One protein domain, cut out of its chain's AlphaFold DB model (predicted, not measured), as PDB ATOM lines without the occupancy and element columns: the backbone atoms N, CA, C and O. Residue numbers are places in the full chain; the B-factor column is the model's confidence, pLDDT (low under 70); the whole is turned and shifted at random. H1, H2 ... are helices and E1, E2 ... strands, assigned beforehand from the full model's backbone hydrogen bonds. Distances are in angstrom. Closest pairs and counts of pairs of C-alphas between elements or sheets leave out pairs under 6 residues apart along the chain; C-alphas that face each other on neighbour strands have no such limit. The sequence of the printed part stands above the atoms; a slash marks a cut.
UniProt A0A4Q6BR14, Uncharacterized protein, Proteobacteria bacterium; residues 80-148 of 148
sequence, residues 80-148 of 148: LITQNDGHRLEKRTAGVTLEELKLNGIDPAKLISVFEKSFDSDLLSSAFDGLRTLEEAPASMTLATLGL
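This is residues 80 to 148 of the 148 residues of an uncharacterized protein of Proteobacteria bacterium (UniProt A0A4Q6BR14). The printed part is a loose, elongated open loop: the strand pair E1 and E3 is on one long side and helix H2 on the other, with short helix H4 reaching from the end of E3 toward H2. H1 is at one end of this frame, and at the other end the chain turns back between H3 and E2 in a bend whose residues 124 to 133 stand free and stick out. The printed part has 69 residues with four named helices and three named strands, in the order E1, H1, H2, H3, E2, E3, H4; E1 and E3 make a parallel sheet of two strands, order E1, E3. The class is mixed, helices and strands, but under half of the residues, 34 of the 69, are in named elements. The whole is loose, with a radius of gyration of the C-alphas of 14.5 A and spans of 43 by 25 by 16 A.

Strand E1, residues 80 to 82, and strand E3, residues 140 to 142, are parallel neighbours, at 29 degrees between their directions. The C-alphas of 80 and 140 face each other at 4.3 A, and N 82 and O 141 are within hydrogen-bond range at 2.8 A, as are N 141 and O 80 at 2.9 A. Helix H1, residues 98 to 103, is close to but not clearly touching helix H2, residues 108 to 118; they run opposite ways at a steep tilt of 52 degrees, and their closest C-alphas, of Lys 102 and Pro 108, are 7.7 A apart. Helix H3, residues 122 to 125, touches no helix. Strand E2, residues 133 to 135, pairs with no named strand; it is apart from H3, but only just, the closest C-alphas being 8.2 A apart. Helix H4, residues 143 to 146, and H2 only just touch, with 3 pairs of C-alphas within 8 A, the closest those of Val 114 and Leu 146 at 6.1 A. In H1 and H2 every O i to N i+4 pair is within hydrogen-bond range; H3 and H4 are too short for such a pair.

E1 begins at C-alpha 80, (182.765, 192.603, 164.232). H1 is 8.6 A from first to last C-alpha. H2, the longest helix, measures 15.5 A and begins at C-alpha 108, (174.146, 186.132, 179.437). H3 measures 5.1 A, E2 6.9 A, E3 7.0 A. H4 ends at C-alpha 146, (178.541, 195.918, 174.992).

The two C-alphas farthest apart, those of Leu 103 and Gly 130, are 44.8 A apart. The printed part has no cut, and it ends at residue 148, the chain's last. The link from E1 to H1, 15 residues, is long. Mean pLDDT of the printed part is 83.7; residues 123 to 131 are under 70.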
ATOM      1  N   LEU A  80     181.577 193.181 163.615       92.81
ATOM      2  CA  LEU A  80     182.765 192.603 164.232       92.81
ATOM      3  C   LEU A  80     182.954 193.176 165.640       92.81
ATOM      4  O   LEU A  80     183.081 194.389 165.810       92.81
ATOM      5  N   ILE A  81     183.069 192.310 166.646       92.31
ATOM      6  CA  ILE A  81     183.426 192.762 167.995       92.31
ATOM      7  C   ILE A  81     184.927 193.035 168.090       92.31
ATOM      8  O   ILE A  81     185.765 192.191 167.749       92.31
ATOM      9  N   THR A  82     185.266 194.222 168.576       94.62
ATOM     10  CA  THR A  82     186.636 194.702 168.764       94.62
ATOM     11  C   THR A  82     186.920 194.991 170.233       94.62
ATOM     12  O   THR A  82     186.025 195.183 171.058       94.62
ATOM     13  N   GLN A  83     188.201 195.061 170.566       93.75
ATOM     14  CA  GLN A  83     188.681 195.662 171.800       93.75
ATOM     15  C   GLN A  83     188.357 197.168 171.831       93.75
ATOM     16  O   GLN A  83     187.950 197.766 170.828       93.75
ATOM     17  N   ASN A  84     188.533 197.790 172.999       92.56
ATOM     18  CA  ASN A  84     188.229 199.212 173.213       92.56
ATOM     19  C   ASN A  84     189.204 200.167 172.509       92.56
ATOM     20  O   ASN A  84     188.885 201.339 172.334       92.56
ATOM     21  N   ASP A  85     190.359 199.668 172.076       92.00
ATOM     22  CA  ASP A  85     191.318 200.379 171.228       92.00
ATOM     23  C   ASP A  85     191.050 200.193 169.719       92.00
ATOM     24  O   ASP A  85     191.761 200.756 168.888       92.00
ATOM     25  N   GLY A  86     190.011 199.429 169.357       89.31
ATOM     26  CA  GLY A  86     189.617 199.158 167.976       89.31
ATOM     27  C   GLY A  86     190.298 197.944 167.339       89.31
ATOM     28  O   GLY A  86     189.952 197.588 166.212       89.31
ATOM     29  N   HIS A  87     191.220 197.261 168.027       92.56
ATOM     30  CA  HIS A  87     191.790 196.018 167.511       92.56
ATOM     31  C   HIS A  87     190.776 194.874 167.539       92.56
ATOM     32  O   HIS A  87     189.912 194.796 168.412       92.56
ATOM     33  N   ARG A  88     190.874 193.952 166.573       92.50
ATOM     34  CA  ARG A  88     190.006 192.768 166.511       92.50
ATOM     35  C   ARG A  88     190.055 192.017 167.842       92.50
ATOM     36  O   ARG A  88     191.137 191.742 168.356       92.50
ATOM     37  N   LEU A  89     188.889 191.641 168.369       93.19
ATOM     38  CA  LEU A  89     188.845 190.836 169.576       93.19
ATOM     39  C   LEU A  89     189.327 189.412 169.278       93.19
ATOM     40  O   LEU A  89     188.792 188.716 168.413       93.19
ATOM     41  N   GLU A  90     190.337 188.968 170.013       91.81
ATOM     42  CA  GLU A  90     190.905 187.631 169.865       91.81
ATOM     43  C   GLU A  90     190.569 186.765 171.075       91.81
ATOM     44  O   GLU A  90     190.523 187.258 172.202       91.81
ATOM     45  N   LYS A  91     190.434 185.448 170.870       88.19
ATOM     46  CA  LYS A  91     190.153 184.484 171.952       88.19
ATOM     47  C   LYS A  91     191.187 184.500 173.084       88.19
ATOM     48  O   LYS A  91     190.869 184.087 174.187       88.19
ATOM     49  N   ARG A  92     192.421 184.932 172.799       89.31
ATOM     50  CA  ARG A  92     193.508 185.055 173.787       89.31
ATOM     51  C   ARG A  92     193.440 186.338 174.623       89.31
ATOM     52  O   ARG A  92     194.280 186.524 175.497       89.31
ATOM     53  N   THR A  93     192.498 187.236 174.331       89.81
ATOM     54  CA  THR A  93     192.245 188.415 175.167       89.81
ATOM     55  C   THR A  93     191.713 187.927 176.511       89.81
ATOM     56  O   THR A  93     190.784 187.127 176.544       89.81
ATOM     57  N   ALA A  94     192.305 188.373 177.615       87.69
ATOM     58  CA  ALA A  94     191.856 187.958 178.940       87.69
ATOM     59  C   ALA A  94     190.443 188.484 179.231       87.69
ATOM     60  O   ALA A  94     190.137 189.637 178.926       87.69
ATOM     61  N   GLY A  95     189.608 187.659 179.861       87.88
ATOM     62  CA  GLY A  95     188.293 188.076 180.348       87.88
ATOM     63  C   GLY A  95     187.162 188.059 179.317       87.88
ATOM     64  O   GLY A  95     186.072 188.521 179.642       87.88
ATOM     65  N   VAL A  96     187.392 187.558 178.096       88.75
ATOM     66  CA  VAL A  96     186.406 187.633 176.993       88.75
ATOM     67  C   VAL A  96     185.886 186.277 176.536       88.75
ATOM     68  O   VAL A  96     185.014 186.204 175.669       88.75
ATOM     69  N   THR A  97     186.394 185.183 177.107       90.75
ATOM     70  CA  THR A  97     185.770 183.874 176.911       90.75
ATOM     71  C   THR A  97     184.435 183.811 177.657       90.75
ATOM     72  O   THR A  97     184.251 184.461 178.683       90.75
ATOM     73  N   LEU A  98     183.491 182.996 177.174       89.12
ATOM     74  CA  LEU A  98     182.190 182.833 177.841       89.12
ATOM     75  C   LEU A  98     182.332 182.367 179.302       89.12
ATOM     76  O   LEU A  98     181.527 182.749 180.149       89.12
ATOM     77  N   GLU A  99     183.353 181.558 179.596       91.62
ATOM     78  CA  GLU A  99     183.655 181.098 180.950       91.62
ATOM     79  C   GLU A  99     184.135 182.245 181.844       91.62
ATOM     80  O   GLU A  99     183.577 182.448 182.920       91.62
ATOM     81  N   GLU A 100     185.104 183.041 181.388       92.81
ATOM     82  CA  GLU A 100     185.592 184.198 182.144       92.81
ATOM     83  C   GLU A 100     184.507 185.262 182.326       92.81
ATOM     84  O   GLU A 100     184.351 185.785 183.426       92.81
ATOM     85  N   LEU A 101     183.716 185.551 181.287       91.06
ATOM     86  CA  LEU A 101     182.582 186.475 181.375       91.06
ATOM     87  C   LEU A 101     181.601 186.017 182.460       91.06
ATOM     88  O   LEU A 101     181.206 186.808 183.317       91.06
ATOM     89  N   LYS A 102     181.267 184.722 182.490       91.94
ATOM     90  CA  LYS A 102     180.407 184.145 183.528       91.94
ATOM     91  C   LYS A 102     181.035 184.242 184.922       91.94
ATOM     92  O   LYS A 102     180.337 184.594 185.871       91.94
ATOM     93  N   LEU A 103     182.332 183.952 185.061       94.06
ATOM     94  CA  LEU A 103     183.064 184.072 186.331       94.06
ATOM     95  C   LEU A 103     183.129 185.521 186.831       94.06
ATOM     96  O   LEU A 103     183.046 185.756 188.035       94.06
ATOM     97  N   ASN A 104     183.190 186.486 185.915       89.94
ATOM     98  CA  ASN A 104     183.154 187.919 186.203       89.94
ATOM     99  C   ASN A 104     181.733 188.450 186.471       89.94
ATOM    100  O   ASN A 104     181.542 189.655 186.624       89.94
ATOM    101  N   GLY A 105     180.728 187.570 186.540       91.94
ATOM    102  CA  GLY A 105     179.349 187.941 186.851       91.94
ATOM    103  C   GLY A 105     178.596 188.594 185.691       91.94
ATOM    104  O   GLY A 105     177.574 189.238 185.923       91.94
ATOM    105  N   ILE A 106     179.071 188.442 184.450       90.12
ATOM    106  CA  ILE A 106     178.334 188.896 183.270       90.12
ATOM    107  C   ILE A 106     177.142 187.968 183.044       90.12
ATOM    108  O   ILE A 106     177.294 186.779 182.764       90.12
ATOM    109  N   ASP A 107     175.946 188.538 183.159       88.00
ATOM    110  CA  ASP A 107     174.690 187.859 182.859       88.00
ATOM    111  C   ASP A 107     174.539 187.656 181.336       88.00
ATOM    112  O   ASP A 107     174.498 188.646 180.592       88.00
ATOM    113  N   PRO A 108     174.410 186.406 180.846       88.19
ATOM    114  CA  PRO A 108     174.146 186.132 179.437       88.19
ATOM    115  C   PRO A 108     172.910 186.856 178.896       88.19
ATOM    116  O   PRO A 108     172.923 187.289 177.745       88.19
ATOM    117  N   ALA A 109     171.862 187.041 179.708       89.94
ATOM    118  CA  ALA A 109     170.650 187.737 179.277       89.94
ATOM    119  C   ALA A 109     170.921 189.219 178.979       89.94
ATOM    120  O   ALA A 109     170.384 189.772 178.018       89.94
ATOM    121  N   LYS A 110     171.811 189.855 179.753       86.38
ATOM    122  CA  LYS A 110     172.264 191.224 179.480       86.38
ATOM    123  C   LYS A 110     173.014 191.288 178.151       86.38
ATOM    124  O   LYS A 110     172.743 192.182 177.360       86.38
ATOM    125  N   LEU A 111     173.922 190.343 177.901       86.50
ATOM    126  CA  LEU A 111     174.711 190.306 176.668       86.50
ATOM    127  C   LEU A 111     173.819 190.098 175.432       86.50
ATOM    128  O   LEU A 111     173.947 190.838 174.460       86.50
ATOM    129  N   ILE A 112     172.869 189.159 175.503       89.31
ATOM    130  CA  ILE A 112     171.863 188.931 174.454       89.31
ATOM    131  C   ILE A 112     171.059 190.209 174.197       89.31
ATOM    132  O   ILE A 112     170.965 190.635 173.053       89.31
ATOM    133  N   SER A 113     170.568 190.879 175.248       87.94
ATOM    134  CA  SER A 113     169.806 192.127 175.098       87.94
ATOM    135  C   SER A 113     170.598 193.233 174.399       87.94
ATOM    136  O   SER A 113     170.009 194.061 173.704       87.94
ATOM    137  N   VAL A 114     171.921 193.293 174.585       85.00
ATOM    138  CA  VAL A 114     172.742 194.269 173.861       85.00
ATOM    139  C   VAL A 114     172.853 193.901 172.383       85.00
ATOM    140  O   VAL A 114     172.659 194.774 171.542       85.00
ATOM    141  N   PHE A 115     173.084 192.627 172.059       85.94
ATOM    142  CA  PHE A 115     173.117 192.171 170.667       85.94
ATOM    143  C   PHE A 115     171.775 192.366 169.951       85.94
ATOM    144  O   PHE A 115     171.740 192.859 168.825       85.94
ATOM    145  N   GLU A 116     170.659 192.083 170.619       85.50
ATOM    146  CA  GLU A 116     169.321 192.344 170.081       85.50
ATOM    147  C   GLU A 116     169.109 193.830 169.760       85.50
ATOM    148  O   GLU A 116     168.490 194.152 168.753       85.50
ATOM    149  N   LYS A 117     169.649 194.742 170.580       81.88
ATOM    150  CA  LYS A 117     169.572 196.195 170.338       81.88
ATOM    151  C   LYS A 117     170.520 196.687 169.252       81.88
ATOM    152  O   LYS A 117     170.269 197.747 168.687       81.88
ATOM    153  N   SER A 118     171.626 195.983 169.014       75.88
ATOM    154  CA  SER A 118     172.547 196.324 167.923       75.88
ATOM    155  C   SER A 118     171.986 195.969 166.552       75.88
ATOM    156  O   SER A 118     172.401 196.541 165.546       75.88
ATOM    157  N   PHE A 119     171.022 195.052 166.523       77.81
ATOM    158  CA  PHE A 119     170.373 194.602 165.313       77.81
ATOM    159  C   PHE A 119     169.201 195.525 164.948       77.81
ATOM    160  O   PHE A 119     168.295 195.757 165.749       77.81
ATOM    161  N   ASP A 120     169.197 196.029 163.715       77.44
ATOM    162  CA  ASP A 120     168.070 196.791 163.182       77.44
ATOM    163  C   ASP A 120     166.937 195.834 162.782       77.44
ATOM    164  O   ASP A 120     166.991 195.164 161.747       77.44
ATOM    165  N   SER A 121     165.894 195.757 163.615       74.00
ATOM    166  CA  SER A 121     164.733 194.894 163.378       74.00
ATOM    167  C   SER A 121     163.977 195.226 162.096       74.00
ATOM    168  O   SER A 121     163.298 194.349 161.556       74.00
ATOM    169  N   ASP A 122     164.108 196.447 161.574       74.25
ATOM    170  CA  ASP A 122     163.437 196.839 160.339       74.25
ATOM    171  C   ASP A 122     164.019 196.079 159.135       74.25
ATOM    172  O   ASP A 122     163.285 195.789 158.184       74.25
ATOM    173  N   LEU A 123     165.273 195.608 159.224       68.69
ATOM    174  CA  LEU A 123     165.889 194.715 158.234       68.69
ATOM    175  C   LEU A 123     165.165 193.363 158.122       68.69
ATOM    176  O   LEU A 123     165.167 192.767 157.047       68.69
ATOM    177  N   LEU A 124     164.492 192.890 159.180       64.44
ATOM    178  CA  LEU A 124     163.670 191.666 159.131       64.44
ATOM    179  C   LEU A 124     162.328 191.889 158.433       64.44
ATOM    180  O   LEU A 124     161.725 190.939 157.936       64.44
ATOM    181  N   SER A 125     161.843 193.132 158.441       60.75
ATOM    182  CA  SER A 125     160.582 193.524 157.805       60.75
ATOM    183  C   SER A 125     160.762 193.912 156.339       60.75
ATOM    184  O   SER A 125     159.815 193.827 155.553       60.75
ATOM    185  N   SER A 126     161.981 194.308 155.956       59.62
ATOM    186  CA  SER A 126     162.332 194.516 154.561       59.62
ATOM    187  C   SER A 126     162.261 193.180 153.828       59.62
ATOM    188  O   SER A 126     162.910 192.204 154.206       59.62
ATOM    189  N   ALA A 127     161.441 193.117 152.777       54.62
ATOM    190  CA  ALA A 127     161.514 191.998 151.857       54.62
ATOM    191  C   ALA A 127     162.963 191.929 151.365       54.62
ATOM    192  O   ALA A 127     163.477 192.912 150.833       54.62
ATOM    193  N   PHE A 128     163.610 190.774 151.512       58.75
ATOM    194  CA  PHE A 128     164.944 190.513 150.963       58.75
ATOM    195  C   PHE A 128     164.984 190.560 149.414       58.75
ATOM    196  O   PHE A 128     165.914 190.049 148.785       58.75
ATOM    197  N   ASP A 129     163.960 191.128 148.778       51.72
ATOM    198  CA  ASP A 129     163.806 191.222 147.339       51.72
ATOM    199  C   ASP A 129     164.909 192.110 146.759       51.72
ATOM    200  O   ASP A 129     164.981 193.317 146.980       51.72
ATOM    201  N   GLY A 130     165.808 191.470 146.011       55.59
ATOM    202  CA  GLY A 130     166.900 192.117 145.285       55.59
ATOM    203  C   GLY A 130     168.204 192.298 146.071       55.59
ATOM    204  O   GLY A 130     169.257 192.396 145.441       55.59
ATOM    205  N   LEU A 131     168.186 192.267 147.409       58.31
ATOM    206  CA  LEU A 131     169.392 192.378 148.242       58.31
ATOM    207  C   LEU A 131     169.877 190.992 148.696       58.31
ATOM    208  O   LEU A 131     169.353 190.383 149.624       58.31
ATOM    209  N   ARG A 132     170.919 190.481 148.026       74.81
ATOM    210  CA  ARG A 132     171.536 189.170 148.330       74.81
ATOM    211  C   ARG A 132     172.507 189.207 149.518       74.81
ATOM    212  O   ARG A 132     172.931 188.154 150.002       74.81
ATOM    213  N   THR A 133     172.867 190.401 149.978       85.31
ATOM    214  CA  THR A 133     173.766 190.631 151.111       85.31
ATOM    215  C   THR A 133     173.281 191.848 151.889       85.31
ATOM    216  O   THR A 133     173.020 192.890 151.295       85.31
ATOM    217  N   LEU A 134     173.141 191.680 153.199       85.50
ATOM    218  CA  LEU A 134     172.779 192.699 154.178       85.50
ATOM    219  C   LEU A 134     173.869 192.754 155.242       85.50
ATOM    220  O   LEU A 134     174.545 191.753 155.477       85.50
ATOM    221  N   GLU A 135     174.019 193.896 155.902       84.88
ATOM    222  CA  GLU A 135     175.016 194.091 156.954       84.88
ATOM    223  C   GLU A 135     174.422 194.930 158.089       84.88
ATOM    224  O   GLU A 135     173.541 195.761 157.853       84.88
ATOM    225  N   GLU A 136     174.893 194.715 159.315       83.81
ATOM    226  CA  GLU A 136     174.570 195.584 160.451       83.81
ATOM    227  C   GLU A 136     175.103 197.007 160.231       83.81
ATOM    228  O   GLU A 136     176.194 197.215 159.694       83.81
ATOM    229  N   ALA A 137     174.333 198.007 160.673       74.81
ATOM    230  CA  ALA A 137     174.655 199.418 160.470       74.81
ATOM    231  C   ALA A 137     175.972 199.863 161.148       74.81
ATOM    232  O   ALA A 137     176.670 200.700 160.567       74.81
ATOM    233  N   PRO A 138     176.397 199.317 162.310       82.31
ATOM    234  CA  PRO A 138     177.808 199.340 162.665       82.31
ATOM    235  C   PRO A 138     178.522 198.102 162.104       82.31
ATOM    236  O   PRO A 138     178.253 196.977 162.509       82.31
ATOM    237  N   ALA A 139     179.524 198.301 161.243       83.94
ATOM    238  CA  ALA A 139     180.383 197.200 160.790       83.94
ATOM    239  C   ALA A 139     181.227 196.591 161.933       83.94
ATOM    240  O   ALA A 139     181.699 195.455 161.819       83.94
ATOM    241  N   SER A 140     181.425 197.339 163.025       90.25
ATOM    242  CA  SER A 140     182.107 196.892 164.238       90.25
ATOM    243  C   SER A 140     181.564 197.550 165.509       90.25
ATOM    244  O   SER A 140     181.028 198.657 165.482       90.25
ATOM    245  N   MET A 141     181.735 196.864 166.640       91.38
ATOM    246  CA  MET A 141     181.337 197.318 167.974       91.38
ATOM    247  C   MET A 141     182.439 196.996 168.987       91.38
ATOM    248  O   MET A 141     183.023 195.916 168.949       91.38
ATOM    249  N   THR A 142     182.726 197.909 169.915       92.88
ATOM    250  CA  THR A 142     183.742 197.679 170.955       92.88
ATOM    251  C   THR A 142     183.149 196.966 172.169       92.88
ATOM    252  O   THR A 142     181.943 197.041 172.414       92.88
ATOM    253  N   LEU A 143     183.984 196.343 173.000       90.69
ATOM    254  CA  LEU A 143     183.550 195.799 174.295       90.69
ATOM    255  C   LEU A 143     182.787 196.835 175.144       90.69
ATOM    256  O   LEU A 143     181.721 196.523 175.672       90.69
ATOM    257  N   ALA A 144     183.228 198.094 175.151       89.75
ATOM    258  CA  ALA A 144     182.568 199.170 175.884       89.75
ATOM    259  C   ALA A 144     181.128 199.414 175.405       89.75
ATOM    260  O   ALA A 144     180.248 199.675 176.226       89.75
ATOM    261  N   THR A 145     180.854 199.282 174.100       86.62
ATOM    262  CA  THR A 145     179.474 199.371 173.576       86.62
ATOM    263  C   THR A 145     178.595 198.209 174.039       86.62
ATOM    264  O   THR A 145     177.386 198.377 174.179       86.62
ATOM    265  N   LEU A 146     179.206 197.067 174.375       83.19
ATOM    266  CA  LEU A 146     178.541 195.918 174.992       83.19
ATOM    267  C   LEU A 146     178.392 196.044 176.519       83.19
ATOM    268  O   LEU A 146     177.779 195.190 177.162       83.19
ATOM    269  N   GLY A 147     178.926 197.115 177.114       83.75
ATOM    270  CA  GLY A 147     179.000 197.288 178.563       83.75
ATOM    271  C   GLY A 147     180.015 196.356 179.231       83.75
ATOM    272  O   GLY A 147     179.771 195.945 180.372       83.75
ATOM    273  N   LEU A 148     181.092 196.019 178.504       80.94
ATOM    274  CA  LEU A 148     182.237 195.196 178.908       80.94
ATOM    275  C   LEU A 148     183.547 196.001 178.931       80.94
ATOM    276  O   LEU A 148     183.730 196.909 178.085       80.94
TER     277      LEU A 148